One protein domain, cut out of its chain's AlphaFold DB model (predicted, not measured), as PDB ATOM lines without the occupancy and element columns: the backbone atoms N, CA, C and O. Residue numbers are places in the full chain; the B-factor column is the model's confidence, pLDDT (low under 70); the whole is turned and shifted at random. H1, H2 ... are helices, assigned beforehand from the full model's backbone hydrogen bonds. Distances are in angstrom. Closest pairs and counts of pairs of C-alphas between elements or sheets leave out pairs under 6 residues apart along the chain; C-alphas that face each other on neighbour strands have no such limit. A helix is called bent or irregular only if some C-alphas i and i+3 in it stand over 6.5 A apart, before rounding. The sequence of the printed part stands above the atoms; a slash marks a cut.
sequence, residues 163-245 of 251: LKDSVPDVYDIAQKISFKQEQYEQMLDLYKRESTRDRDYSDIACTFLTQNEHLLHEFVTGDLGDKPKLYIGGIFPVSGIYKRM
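AT A GLANCE: This is residues 163 to 245 of the 251 residues of the protein "Tyrosine protein kinase family protein" of Ixodes scapularis (UniProt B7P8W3). Five helices and a long tail make a loose, open frame: H3 and H4 pack steeply on each other at one end, H1 and H2 make a corner at the other, and H5 bridges from beside H4 to H2. The tail, residues 220 to 245 with no named element, arcs round the open middle back toward the end that holds H3 and H4, and its residues 238 to 243 stick out. The printed part has 83 residues, with H1 to H5 in that order and no named strand; the class is all helix. It is loose, with a radius of gyration of the C-alphas of 14.9 A and spans of 40 by 32 by 23 A.

IN THESE COORDINATES: Find C-alpha 163 at (20.356, -25.336, 57.347), where H1, residues 163 to 166, begins and runs 5.1 A. H2, residues 168 to 176, runs 12.5 A. Look for H3 from C-alpha 181 at (34.684, -8.683, 41.370) to residue 197, 25.3 A on; it is only just irregular, with C-alphas 193 and 196 6.6 A apart. H4, residues 201 to 211, runs 15.3 A, and H5, residues 213 to 219, runs 10.3 A to C-alpha 219 at (33.406, -24.113, 47.202).

HOW THE PARTS SIT: H1 and H2 touch only at the corner, the closest C-alphas being Lys 164 and Tyr 171 at 5.4 A. H2 and H3 are apart. H3 touches H4 at Met 187 and Phe 208, closest C-alphas 6.4 A apart, at a steep tilt of 51 degrees, opposite ways. H4 and H5 are close but not clearly touching, about perpendicular at 79 degrees, with the C-alphas of Leu 209 and Leu 215 closest at 7.3 A. H5 touches H2 at a steep tilt of 65 degrees, opposite ways; their closest C-alphas, Lys 176 and Phe 219, are 5.2 A apart. Every O i to N i+4 pair is within hydrogen-bond range in H2 and H4, against 11 of 13 in H3 and 2 of 3 in H5; H1 is too short for one.

THE WHOLE: The C-alphas farthest apart, Asp 165 and Thr 196, are 42.1 A from each other. The printed part has no cut, and the four links between helices are tight. Read the B-factor column for a mean pLDDT of 71.8 over the printed part; it is under 70 at residues 163 to 166, 195 to 199 and 221 to 245.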
ATOM      1  N   LEU A 163      19.580 -24.656  58.385       59.53
ATOM      2  CA  LEU A 163      20.356 -25.336  57.347       59.53
ATOM      3  C   LEU A 163      21.597 -26.015  57.938       59.53
ATOM      4  O   LEU A 163      21.928 -27.119  57.525       59.53
ATOM      5  N   LYS A 164      22.212 -25.402  58.957       62.56
ATOM      6  CA  LYS A 164      23.378 -25.944  59.664       62.56
ATOM      7  C   LYS A 164      23.112 -27.314  60.291       62.56
ATOM      8  O   LYS A 164      23.955 -28.197  60.201       62.56
ATOM      9  N   ASP A 165      21.936 -27.487  60.893       67.56
ATOM     10  CA  ASP A 165      21.584 -28.725  61.597       67.56
ATOM     11  C   ASP A 165      20.984 -29.775  60.652       67.56
ATOM     12  O   ASP A 165      21.171 -30.972  60.846       67.56
ATOM     13  N   SER A 166      20.248 -29.330  59.626       66.06
ATOM     14  CA  SER A 166      19.542 -30.229  58.702       66.06
ATOM     15  C   SER A 166      20.432 -30.746  57.572       66.06
ATOM     16  O   SER A 166      20.244 -31.871  57.119       66.06
ATOM     17  N   VAL A 167      21.344 -29.906  57.068       71.19
ATOM     18  CA  VAL A 167      22.175 -30.199  55.893       71.19
ATOM     19  C   VAL A 167      23.556 -29.522  56.023       71.19
ATOM     20  O   VAL A 167      23.826 -28.532  55.333       71.19
ATOM     21  N   PRO A 168      24.437 -30.025  56.909       71.81
ATOM     22  CA  PRO A 168      25.708 -29.372  57.239       71.81
ATOM     23  C   PRO A 168      26.621 -29.177  56.021       71.81
ATOM     24  O   PRO A 168      27.197 -28.105  55.869       71.81
ATOM     25  N   ASP A 169      26.665 -30.135  55.091       73.62
ATOM     26  CA  ASP A 169      27.501 -30.031  53.885       73.62
ATOM     27  C   ASP A 169      27.068 -28.871  52.970       73.62
ATOM     28  O   ASP A 169      27.894 -28.147  52.415       73.62
ATOM     29  N   VAL A 170      25.755 -28.653  52.834       71.62
ATOM     30  CA  VAL A 170      25.202 -27.542  52.041       71.62
ATOM     31  C   VAL A 170      25.412 -26.212  52.756       71.62
ATOM     32  O   VAL A 170      25.681 -25.207  52.101       71.62
ATOM     33  N   TYR A 171      25.304 -26.194  54.085       70.44
ATOM     34  CA  TYR A 171      25.618 -25.014  54.883       70.44
ATOM     35  C   TYR A 171      27.088 -24.602  54.712       70.44
ATOM     36  O   TYR A 171      27.362 -23.433  54.447       70.44
ATOM     37  N   ASP A 172      28.014 -25.559  54.768       73.25
ATOM     38  CA  ASP A 172      29.446 -25.316  54.578       73.25
ATOM     39  C   ASP A 172      29.773 -24.809  53.171       73.25
ATOM     40  O   ASP A 172      30.584 -23.893  53.025       73.25
ATOM     41  N   ILE A 173      29.125 -25.354  52.136       74.94
ATOM     42  CA  ILE A 173      29.245 -24.832  50.768       74.94
ATOM     43  C   ILE A 173      28.712 -23.399  50.698       74.94
ATOM     44  O   ILE A 173      29.398 -22.517  50.188       74.94
ATOM     45  N   ALA A 174      27.514 -23.140  51.226       71.62
ATOM     46  CA  ALA A 174      26.890 -21.819  51.170       71.62
ATOM     47  C   ALA A 174      27.727 -20.736  51.873       71.62
ATOM     48  O   ALA A 174      27.710 -19.591  51.445       71.62
ATOM     49  N   GLN A 175      28.479 -21.092  52.920       70.25
ATOM     50  CA  GLN A 175      29.416 -20.183  53.590       70.25
ATOM     51  C   GLN A 175      30.710 -19.934  52.793       70.25
ATOM     52  O   GLN A 175      31.374 -18.925  53.016       70.25
ATOM     53  N   LYS A 176      31.098 -20.855  51.900       75.81
ATOM     54  CA  LYS A 176      32.330 -20.770  51.094       75.81
ATOM     55  C   LYS A 176      32.113 -20.149  49.720       75.81
ATOM     56  O   LYS A 176      33.075 -19.647  49.136       75.81
ATOM     57  N   ILE A 177      30.885 -20.191  49.196       78.06
ATOM     58  CA  ILE A 177      30.545 -19.537  47.933       78.06
ATOM     59  C   ILE A 177      30.854 -18.052  48.071       78.06
ATOM     60  O   ILE A 177      30.253 -17.328  48.856       78.06
ATOM     61  N   SER A 178      31.824 -17.610  47.287       78.94
ATOM     62  CA  SER A 178      32.187 -16.213  47.162       78.94
ATOM     63  C   SER A 178      32.714 -15.988  45.754       78.94
ATOM     64  O   SER A 178      33.358 -16.857  45.166       78.94
ATOM     65  N   PHE A 179      32.414 -14.822  45.197       81.31
ATOM     66  CA  PHE A 179      32.891 -14.435  43.878       81.31
ATOM     67  C   PHE A 179      33.678 -13.142  44.006       81.31
ATOM     68  O   PHE A 179      33.223 -12.169  44.609       81.31
ATOM     69  N   LYS A 180      34.869 -13.116  43.414       82.62
ATOM     70  CA  LYS A 180      35.636 -11.881  43.248       82.62
ATOM     71  C   LYS A 180      34.935 -10.977  42.237       82.62
ATOM     72  O   LYS A 180      34.215 -11.447  41.356       82.62
ATOM     73  N   GLN A 181      35.220  -9.678  42.306       72.12
ATOM     74  CA  GLN A 181      34.684  -8.683  41.370       72.12
ATOM     75  C   GLN A 181      34.885  -9.100  39.900       72.12
ATOM     76  O   GLN A 181      33.934  -9.082  39.125       72.12
ATOM     77  N   GLU A 182      36.088  -9.550  39.535       81.69
ATOM     78  CA  GLU A 182      36.416  -9.994  38.170       81.69
ATOM     79  C   GLU A 182      35.559 -11.186  37.712       81.69
ATOM     80  O   GLU A 182      35.099 -11.232  36.574       81.69
ATOM     81  N   GLN A 183      35.298 -12.141  38.607       84.38
ATOM     82  CA  GLN A 183      34.463 -13.314  38.327       84.38
ATOM     83  C   GLN A 183      33.002 -12.908  38.108       84.38
ATOM     84  O   GLN A 183      32.328 -13.434  37.221       84.38
ATOM     85  N   TYR A 184      32.519 -11.925  38.867       79.19
ATOM     86  CA  TYR A 184      31.183 -11.374  38.669       79.19
ATOM     87  C   TYR A 184      31.062 -10.620  37.336       79.19
ATOM     88  O   TYR A 184      30.082 -10.785  36.610       79.19
ATOM     89  N   GLU A 185      32.068  -9.827  36.969       79.38
ATOM     90  CA  GLU A 185      32.112  -9.130  35.678       79.38
ATOM     91  C   GLU A 185      32.126 -10.114  34.500       79.38
ATOM     92  O   GLU A 185      31.375  -9.932  33.541       79.38
ATOM     93  N   GLN A 186      32.871 -11.220  34.612       87.81
ATOM     94  CA  GLN A 186      32.842 -12.305  33.627       87.81
ATOM     95  C   GLN A 186      31.446 -12.927  33.473       87.81
ATOM     96  O   GLN A 186      31.010 -13.155  32.341       87.81
ATOM     97  N   MET A 187      30.726 -13.178  34.577       85.75
ATOM     98  CA  MET A 187      29.340 -13.669  34.527       85.75
ATOM     99  C   MET A 187      28.417 -12.686  33.798       85.75
ATOM    100  O   MET A 187      27.609 -13.100  32.963       85.75
ATOM    101  N   LEU A 188      28.553 -11.386  34.069       81.44
ATOM    102  CA  LEU A 188      27.758 -10.343  33.417       81.44
ATOM    103  C   LEU A 188      28.049 -10.227  31.921       81.44
ATOM    104  O   LEU A 188      27.124 -10.062  31.124       81.44
ATOM    105  N   ASP A 189      29.312 -10.323  31.520       84.69
ATOM    106  CA  ASP A 189      29.692 -10.274  30.109       84.69
ATOM    107  C   ASP A 189      29.230 -11.523  29.357       84.69
ATOM    108  O   ASP A 189      28.769 -11.437  28.215       84.69
ATOM    109  N   LEU A 190      29.293 -12.692  30.002       85.56
ATOM    110  CA  LEU A 190      28.711 -13.917  29.468       85.56
ATOM    111  C   LEU A 190      27.196 -13.766  29.284       85.56
ATOM    112  O   LEU A 190      26.683 -14.099  28.216       85.56
ATOM    113  N   TYR A 191      26.509 -13.184  30.270       82.88
ATOM    114  CA  TYR A 191      25.088 -12.880  30.171       82.88
ATOM    115  C   TYR A 191      24.779 -11.959  28.989       82.88
ATOM    116  O   TYR A 191      23.964 -12.333  28.156       82.88
ATOM    117  N   LYS A 192      25.466 -10.820  28.836       78.25
ATOM    118  CA  LYS A 192      25.245  -9.901  27.700       78.25
ATOM    119  C   LYS A 192      25.389 -10.579  26.338       78.25
ATOM    120  O   LYS A 192      24.640 -10.277  25.411       78.25
ATOM    121  N   ARG A 193      26.392 -11.451  26.190       81.00
ATOM    122  CA  ARG A 193      26.662 -12.142  24.920       81.00
ATOM    123  C   ARG A 193      25.588 -13.175  24.602       81.00
ATOM    124  O   ARG A 193      25.138 -13.253  23.462       81.00
ATOM    125  N   GLU A 194      25.179 -13.951  25.599       79.69
ATOM    126  CA  GLU A 194      24.300 -15.106  25.401       79.69
ATOM    127  C   GLU A 194      22.808 -14.788  25.609       79.69
ATOM    128  O   GLU A 194      21.963 -15.527  25.108       79.69
ATOM    129  N   SER A 195      22.450 -13.667  26.250       66.06
ATOM    130  CA  SER A 195      21.052 -13.253  26.468       66.06
ATOM    131  C   SER A 195      20.301 -12.959  25.169       66.06
ATOM    132  O   SER A 195      19.076 -12.956  25.149       66.06
ATOM    133  N   THR A 196      21.021 -12.726  24.070       60.75
ATOM    134  CA  THR A 196      20.450 -12.545  22.725       60.75
ATOM    135  C   THR A 196      20.084 -13.863  22.034       60.75
ATOM    136  O   THR A 196      19.486 -13.840  20.961       60.75
ATOM    137  N   ARG A 197      20.446 -15.012  22.625       61.47
ATOM    138  CA  ARG A 197      20.311 -16.355  22.036       61.47
ATOM    139  C   ARG A 197      19.284 -17.247  22.746       61.47
ATOM    140  O   ARG A 197      19.359 -18.462  22.596       61.47
ATOM    141  N   ASP A 198      18.370 -16.669  23.529       59.12
ATOM    142  CA  ASP A 198      17.347 -17.393  24.311       59.12
ATOM    143  C   ASP A 198      17.905 -18.490  25.245       59.12
ATOM    144  O   ASP A 198      17.213 -19.452  25.580       59.12
ATOM    145  N   ARG A 199      19.159 -18.361  25.707       61.41
ATOM    146  CA  ARG A 199      19.710 -19.285  26.709       61.41
ATOM    147  C   ARG A 199      19.123 -19.016  28.091       61.41
ATOM    148  O   ARG A 199      19.000 -17.862  28.506       61.41
ATOM    149  N   ASP A 200      18.813 -20.087  28.821       72.81
ATOM    150  CA  ASP A 200      18.378 -19.981  30.212       72.81
ATOM    151  C   ASP A 200      19.558 -19.576  31.114       72.81
ATOM    152  O   ASP A 200      20.724 -19.845  30.814       72.81
ATOM    153  N   TYR A 201      19.271 -18.946  32.255       77.25
ATOM    154  CA  TYR A 201      20.294 -18.595  33.246       77.25
ATOM    155  C   TYR A 201      21.089 -19.815  33.706       77.25
ATOM    156  O   TYR A 201      22.282 -19.691  33.979       77.25
ATOM    157  N   SER A 202      20.451 -20.987  33.732       78.56
ATOM    158  CA  SER A 202      21.092 -22.267  34.022       78.56
ATOM    159  C   SER A 202      22.249 -22.555  33.060       78.56
ATOM    160  O   SER A 202      23.334 -22.917  33.503       78.56
ATOM    161  N   ASP A 203      22.072 -22.315  31.757       83.31
ATOM    162  CA  ASP A 203      23.116 -22.562  30.752       83.31
ATOM    163  C   ASP A 203      24.286 -21.584  30.893       83.31
ATOM    164  O   ASP A 203      25.449 -21.949  30.694       83.31
ATOM    165  N   ILE A 204      23.979 -20.334  31.240       84.81
ATOM    166  CA  ILE A 204      24.970 -19.276  31.458       84.81
ATOM    167  C   ILE A 204      25.786 -19.588  32.717       84.81
ATOM    168  O   ILE A 204      27.015 -19.557  32.666       84.81
ATOM    169  N   ALA A 205      25.124 -19.972  33.813       85.50
ATOM    170  CA  ALA A 205      25.775 -20.387  35.052       85.50
ATOM    171  C   ALA A 205      26.648 -21.636  34.847       85.50
ATOM    172  O   ALA A 205      27.807 -21.644  35.260       85.50
ATOM    173  N   CYS A 206      26.139 -22.656  34.146       87.44
ATOM    174  CA  CYS A 206      26.910 -23.847  33.789       87.44
ATOM    175  C   CYS A 206      28.155 -23.484  32.976       87.44
ATOM    176  O   CYS A 206      29.256 -23.909  33.313       87.44
ATOM    177  N   THR A 207      28.002 -22.648  31.945       90.00
ATOM    178  CA  THR A 207      29.126 -22.208  31.106       90.00
ATOM    179  C   THR A 207      30.180 -21.467  31.933       90.00
ATOM    180  O   THR A 207      31.371 -21.739  31.790       90.00
ATOM    181  N   PHE A 208      29.755 -20.568  32.825       91.88
ATOM    182  CA  PHE A 208      30.658 -19.842  33.713       91.88
ATOM    183  C   PHE A 208      31.428 -20.779  34.655       91.88
ATOM    184  O   PHE A 208      32.646 -20.645  34.777       91.88
ATOM    185  N   LEU A 209      30.748 -21.745  35.283       90.06
ATOM    186  CA  LEU A 209      31.377 -22.703  36.197       90.06
ATOM    187  C   LEU A 209      32.337 -23.650  35.473       90.06
ATOM    188  O   LEU A 209      33.404 -23.936  35.999       90.06
ATOM    189  N   THR A 210      32.018 -24.082  34.250       89.62
ATOM    190  CA  THR A 210      32.948 -24.866  33.422       89.62
ATOM    191  C   THR A 210      34.198 -24.062  33.058       89.62
ATOM    192  O   THR A 210      35.297 -24.606  33.037       89.62
ATOM    193  N   GLN A 211      34.062 -22.757  32.799       91.19
ATOM    194  CA  GLN A 211      35.204 -21.870  32.535       91.19
ATOM    195  C   GLN A 211      36.021 -21.551  33.796       91.19
ATOM    196  O   GLN A 211      37.185 -21.166  33.692       91.19
ATOM    197  N   ASN A 212      35.428 -21.727  34.978       91.25
ATOM    198  CA  ASN A 212      36.026 -21.432  36.275       91.25
ATOM    199  C   ASN A 212      36.009 -22.664  37.188       91.25
ATOM    200  O   ASN A 212      35.684 -22.555  38.365       91.25
ATOM    201  N   GLU A 213      36.377 -23.835  36.664       89.31
ATOM    202  CA  GLU A 213      36.294 -25.112  37.393       89.31
ATOM    203  C   GLU A 213      37.044 -25.087  38.738       89.31
ATOM    204  O   GLU A 213      36.604 -25.694  39.712       89.31
ATOM    205  N   HIS A 214      38.119 -24.296  38.841       88.19
ATOM    206  CA  HIS A 214      38.836 -24.061  40.097       88.19
ATOM    207  C   HIS A 214      37.931 -23.552  41.236       88.19
ATOM    208  O   HIS A 214      38.138 -23.942  42.381       88.19
ATOM    209  N   LEU A 215      36.897 -22.756  40.936       87.31
ATOM    210  CA  LEU A 215      35.927 -22.283  41.928       87.31
ATOM    211  C   LEU A 215      35.142 -23.434  42.559       87.31
ATOM    212  O   LEU A 215      34.831 -23.387  43.745       87.31
ATOM    213  N   LEU A 216      34.850 -24.495  41.801       82.00
ATOM    214  CA  LEU A 216      34.148 -25.662  42.340       82.00
ATOM    215  C   LEU A 216      34.982 -26.352  43.424       82.00
ATOM    216  O   LEU A 216      34.426 -26.796  44.424       82.00
ATOM    217  N   HIS A 217      36.307 -26.378  43.263       81.81
ATOM    218  CA  HIS A 217      37.227 -26.901  44.273       81.81
ATOM    219  C   HIS A 217      37.367 -25.985  45.498       81.81
ATOM    220  O   HIS A 217      37.625 -26.472  46.596       81.81
ATOM    221  N   GLU A 218      37.186 -24.673  45.333       84.19
ATOM    222  CA  GLU A 218      37.162 -23.721  46.452       84.19
ATOM    223  C   GLU A 218      35.856 -23.828  47.256       84.19
ATOM    224  O   GLU A 218      35.872 -23.799  48.488       84.19
ATOM    225  N   PHE A 219      34.722 -24.006  46.569       83.12
ATOM    226  CA  PHE A 219      33.406 -24.113  47.202       83.12
ATOM    227  C   PHE A 219      33.186 -25.479  47.861       83.12
ATOM    228  O   PHE A 219      32.566 -25.561  48.924       83.12
ATOM    229  N   VAL A 220      33.699 -26.552  47.250       79.38
ATOM    230  CA  VAL A 220      33.474 -27.939  47.672       79.38
ATOM    231  C   VAL A 220      34.794 -28.572  48.103       79.38
ATOM    232  O   VAL A 220      35.609 -28.988  47.286       79.38
ATOM    233  N   THR A 221      34.998 -28.686  49.417       67.75
ATOM    234  CA  THR A 221      36.248 -29.208  50.001       67.75
ATOM    235  C   THR A 221      36.172 -30.687  50.412       67.75
ATOM    236  O   THR A 221      36.976 -31.129  51.229       67.75
ATOM    237  N   GLY A 222      35.202 -31.454  49.907       67.62
ATOM    238  CA  GLY A 222      34.984 -32.849  50.303       67.62
ATOM    239  C   GLY A 222      34.055 -33.612  49.363       67.62
ATOM    240  O   GLY A 222      33.479 -33.031  48.444       67.62
ATOM    241  N   ASP A 223      33.928 -34.919  49.592       68.00
ATOM    242  CA  ASP A 223      33.027 -35.770  48.817       68.00
ATOM    243  C   ASP A 223      31.586 -35.510  49.264       68.00
ATOM    244  O   ASP A 223      31.238 -35.687  50.433       68.00
ATOM    245  N   LEU A 224      30.758 -35.025  48.341       65.62
ATOM    246  CA  LEU A 224      29.348 -34.789  48.610       65.62
ATOM    247  C   LEU A 224      28.650 -36.137  48.513       65.62
ATOM    248  O   LEU A 224      28.571 -36.700  47.421       65.62
ATOM    249  N   GLY A 225      28.177 -36.645  49.651       66.44
ATOM    250  CA  GLY A 225      27.408 -37.885  49.726       66.44
ATOM    251  C   GLY A 225      26.062 -37.790  48.994       66.44
ATOM    252  O   GLY A 225      25.931 -37.183  47.929       66.44
ATOM    253  N   ASP A 226      25.016 -38.389  49.562       69.19
ATOM    254  CA  ASP A 226      23.681 -38.297  48.967       69.19
ATOM    255  C   ASP A 226      23.245 -36.835  48.847       69.19
ATOM    256  O   ASP A 226      23.161 -36.117  49.837       69.19
ATOM    257  N   LYS A 227      22.971 -36.393  47.614       67.19
ATOM    258  CA  LYS A 227      22.645 -34.998  47.293       67.19
ATOM    259  C   LYS A 227      21.206 -34.700  47.720       67.19
ATOM    260  O   LYS A 227      20.275 -35.110  47.015       67.19
ATOM    261  N   PRO A 228      20.975 -33.980  48.833       68.19
ATOM    262  CA  PRO A 228      19.624 -33.659  49.247       68.19
ATOM    263  C   PRO A 228      19.028 -32.643  48.275       68.19
ATOM    264  O   PRO A 228      19.717 -31.771  47.738       68.19
ATOM    265  N   LYS A 229      17.716 -32.724  48.052       69.31
ATOM    266  CA  LYS A 229      17.021 -31.721  47.248       69.31
ATOM    267  C   LYS A 229      16.946 -30.413  48.036       69.31
ATOM    268  O   LYS A 229      16.146 -30.290  48.960       69.31
ATOM    269  N   LEU A 230      17.761 -29.438  47.646       65.38
ATOM    270  CA  LEU A 230      17.714 -28.084  48.183       65.38
ATOM    271  C   LEU A 230      16.755 -27.224  47.358       65.38
ATOM    272  O   LEU A 230      16.845 -27.181  46.132       65.38
ATOM    273  N   TYR A 231      15.870 -26.501  48.035       66.62
ATOM    274  CA  TYR A 231      15.102 -25.432  47.410       66.62
ATOM    275  C   TYR A 231      15.750 -24.095  47.757       66.62
ATOM    276  O   TYR A 231      15.706 -23.655  48.903       66.62
ATOM    277  N   ILE A 232      16.357 -23.453  46.761       59.62
ATOM    278  CA  ILE A 232      16.926 -22.115  46.912       59.62
ATOM    279  C   ILE A 232      15.793 -21.113  46.700       59.62
ATOM    280  O   ILE A 232      15.348 -20.881  45.576       59.62
ATOM    281  N   GLY A 233      15.292 -20.547  47.796       52.22
ATOM    282  CA  GLY A 233      14.423 -19.378  47.743       52.22
ATOM    283  C   GLY A 233      15.272 -18.136  47.505       52.22
ATOM    284  O   GLY A 233      16.096 -17.789  48.344       52.22
ATOM    285  N   GLY A 234      15.099 -17.476  46.363       47.19
ATOM    286  CA  GLY A 234      15.729 -16.181  46.131       47.19
ATOM    287  C   GLY A 234      15.079 -15.082  46.976       47.19
ATOM    288  O   GLY A 234      13.863 -15.074  47.157       47.19
ATOM    289  N   ILE A 235      15.880 -14.107  47.418       45.53
ATOM    290  CA  ILE A 235      15.390 -12.765  47.802       45.53
ATOM    291  C   ILE A 235      14.962 -11.988  46.541       45.53
ATOM    292  O   ILE A 235      14.296 -10.957  46.605       45.53
ATOM    293  N   PHE A 236      15.293 -12.516  45.359       47.47
ATOM    294  CA  PHE A 236      14.689 -12.079  44.118       47.47
ATOM    295  C   PHE A 236      13.179 -12.279  44.208       47.47
ATOM    296  O   PHE A 236      12.720 -13.397  44.457       47.47
ATOM    297  N   PRO A 237      12.395 -11.213  44.027       39.25
ATOM    298  CA  PRO A 237      10.980 -11.274  44.306       39.25
ATOM    299  C   PRO A 237      10.328 -12.377  43.461       39.25
ATOM    300  O   PRO A 237      10.445 -12.390  42.233       39.25
ATOM    301  N   VAL A 238       9.607 -13.287  44.138       44.19
ATOM    302  CA  VAL A 238       8.769 -14.347  43.532       44.19
ATOM    303  C   VAL A 238       7.916 -13.763  42.396       44.19
ATOM    304  O   VAL A 238       7.714 -14.367  41.340       44.19
ATOM    305  N   SER A 239       7.520 -12.503  42.579       44.25
ATOM    306  CA  SER A 239       7.049 -11.596  41.542       44.25
ATOM    307  C   SER A 239       7.804 -10.262  41.569       44.25
ATOM    308  O   SER A 239       7.512  -9.414  42.409       44.25
ATOM    309  N   GLY A 240       8.733 -10.042  40.637       43.44
ATOM    310  CA  GLY A 240       9.379  -8.747  40.411       43.44
ATOM    311  C   GLY A 240       9.002  -8.112  39.081       43.44
ATOM    312  O   GLY A 240       8.674  -8.796  38.113       43.44
ATOM    313  N   ILE A 241       9.136  -6.791  39.015       53.72
ATOM    314  CA  ILE A 241       9.067  -5.988  37.781       53.72
ATOM    315  C   ILE A 241      10.079  -6.430  36.708       53.72
ATOM    316  O   ILE A 241       9.822  -6.240  35.520       53.72
ATOM    317  N   TYR A 242      11.191  -7.055  37.116       51.88
ATOM    318  CA  TYR A 242      12.239  -7.559  36.222       51.88
ATOM    319  C   TYR A 242      12.063  -9.023  35.817       51.88
ATOM    320  O   TYR A 242      12.373  -9.382  34.684       51.88
ATOM    321  N   LYS A 243      11.576  -9.879  36.725       47.38
ATOM    322  CA  LYS A 243      11.335 -11.303  36.460       47.38
ATOM    323  C   LYS A 243      10.407 -11.900  37.519       47.38
ATOM    324  O   LYS A 243      10.440 -11.500  38.681       47.38
ATOM    325  N   ARG A 244       9.596 -12.881  37.120       51.78
ATOM    326  CA  ARG A 244       8.908 -13.793  38.046       51.78
ATOM    327  C   ARG A 244       9.738 -15.060  38.167       51.78
ATOM    328  O   ARG A 244      10.102 -15.639  37.145       51.78
ATOM    329  N   MET A 245      10.034 -15.476  39.389       49.16
ATOM    330  CA  MET A 245      10.770 -16.709  39.657       49.16
ATOM    331  C   MET A 245      10.020 -17.534  40.691       49.16
ATOM    332  O   MET A 245       9.345 -16.991  41.563       49.16
TER     333      MET A 245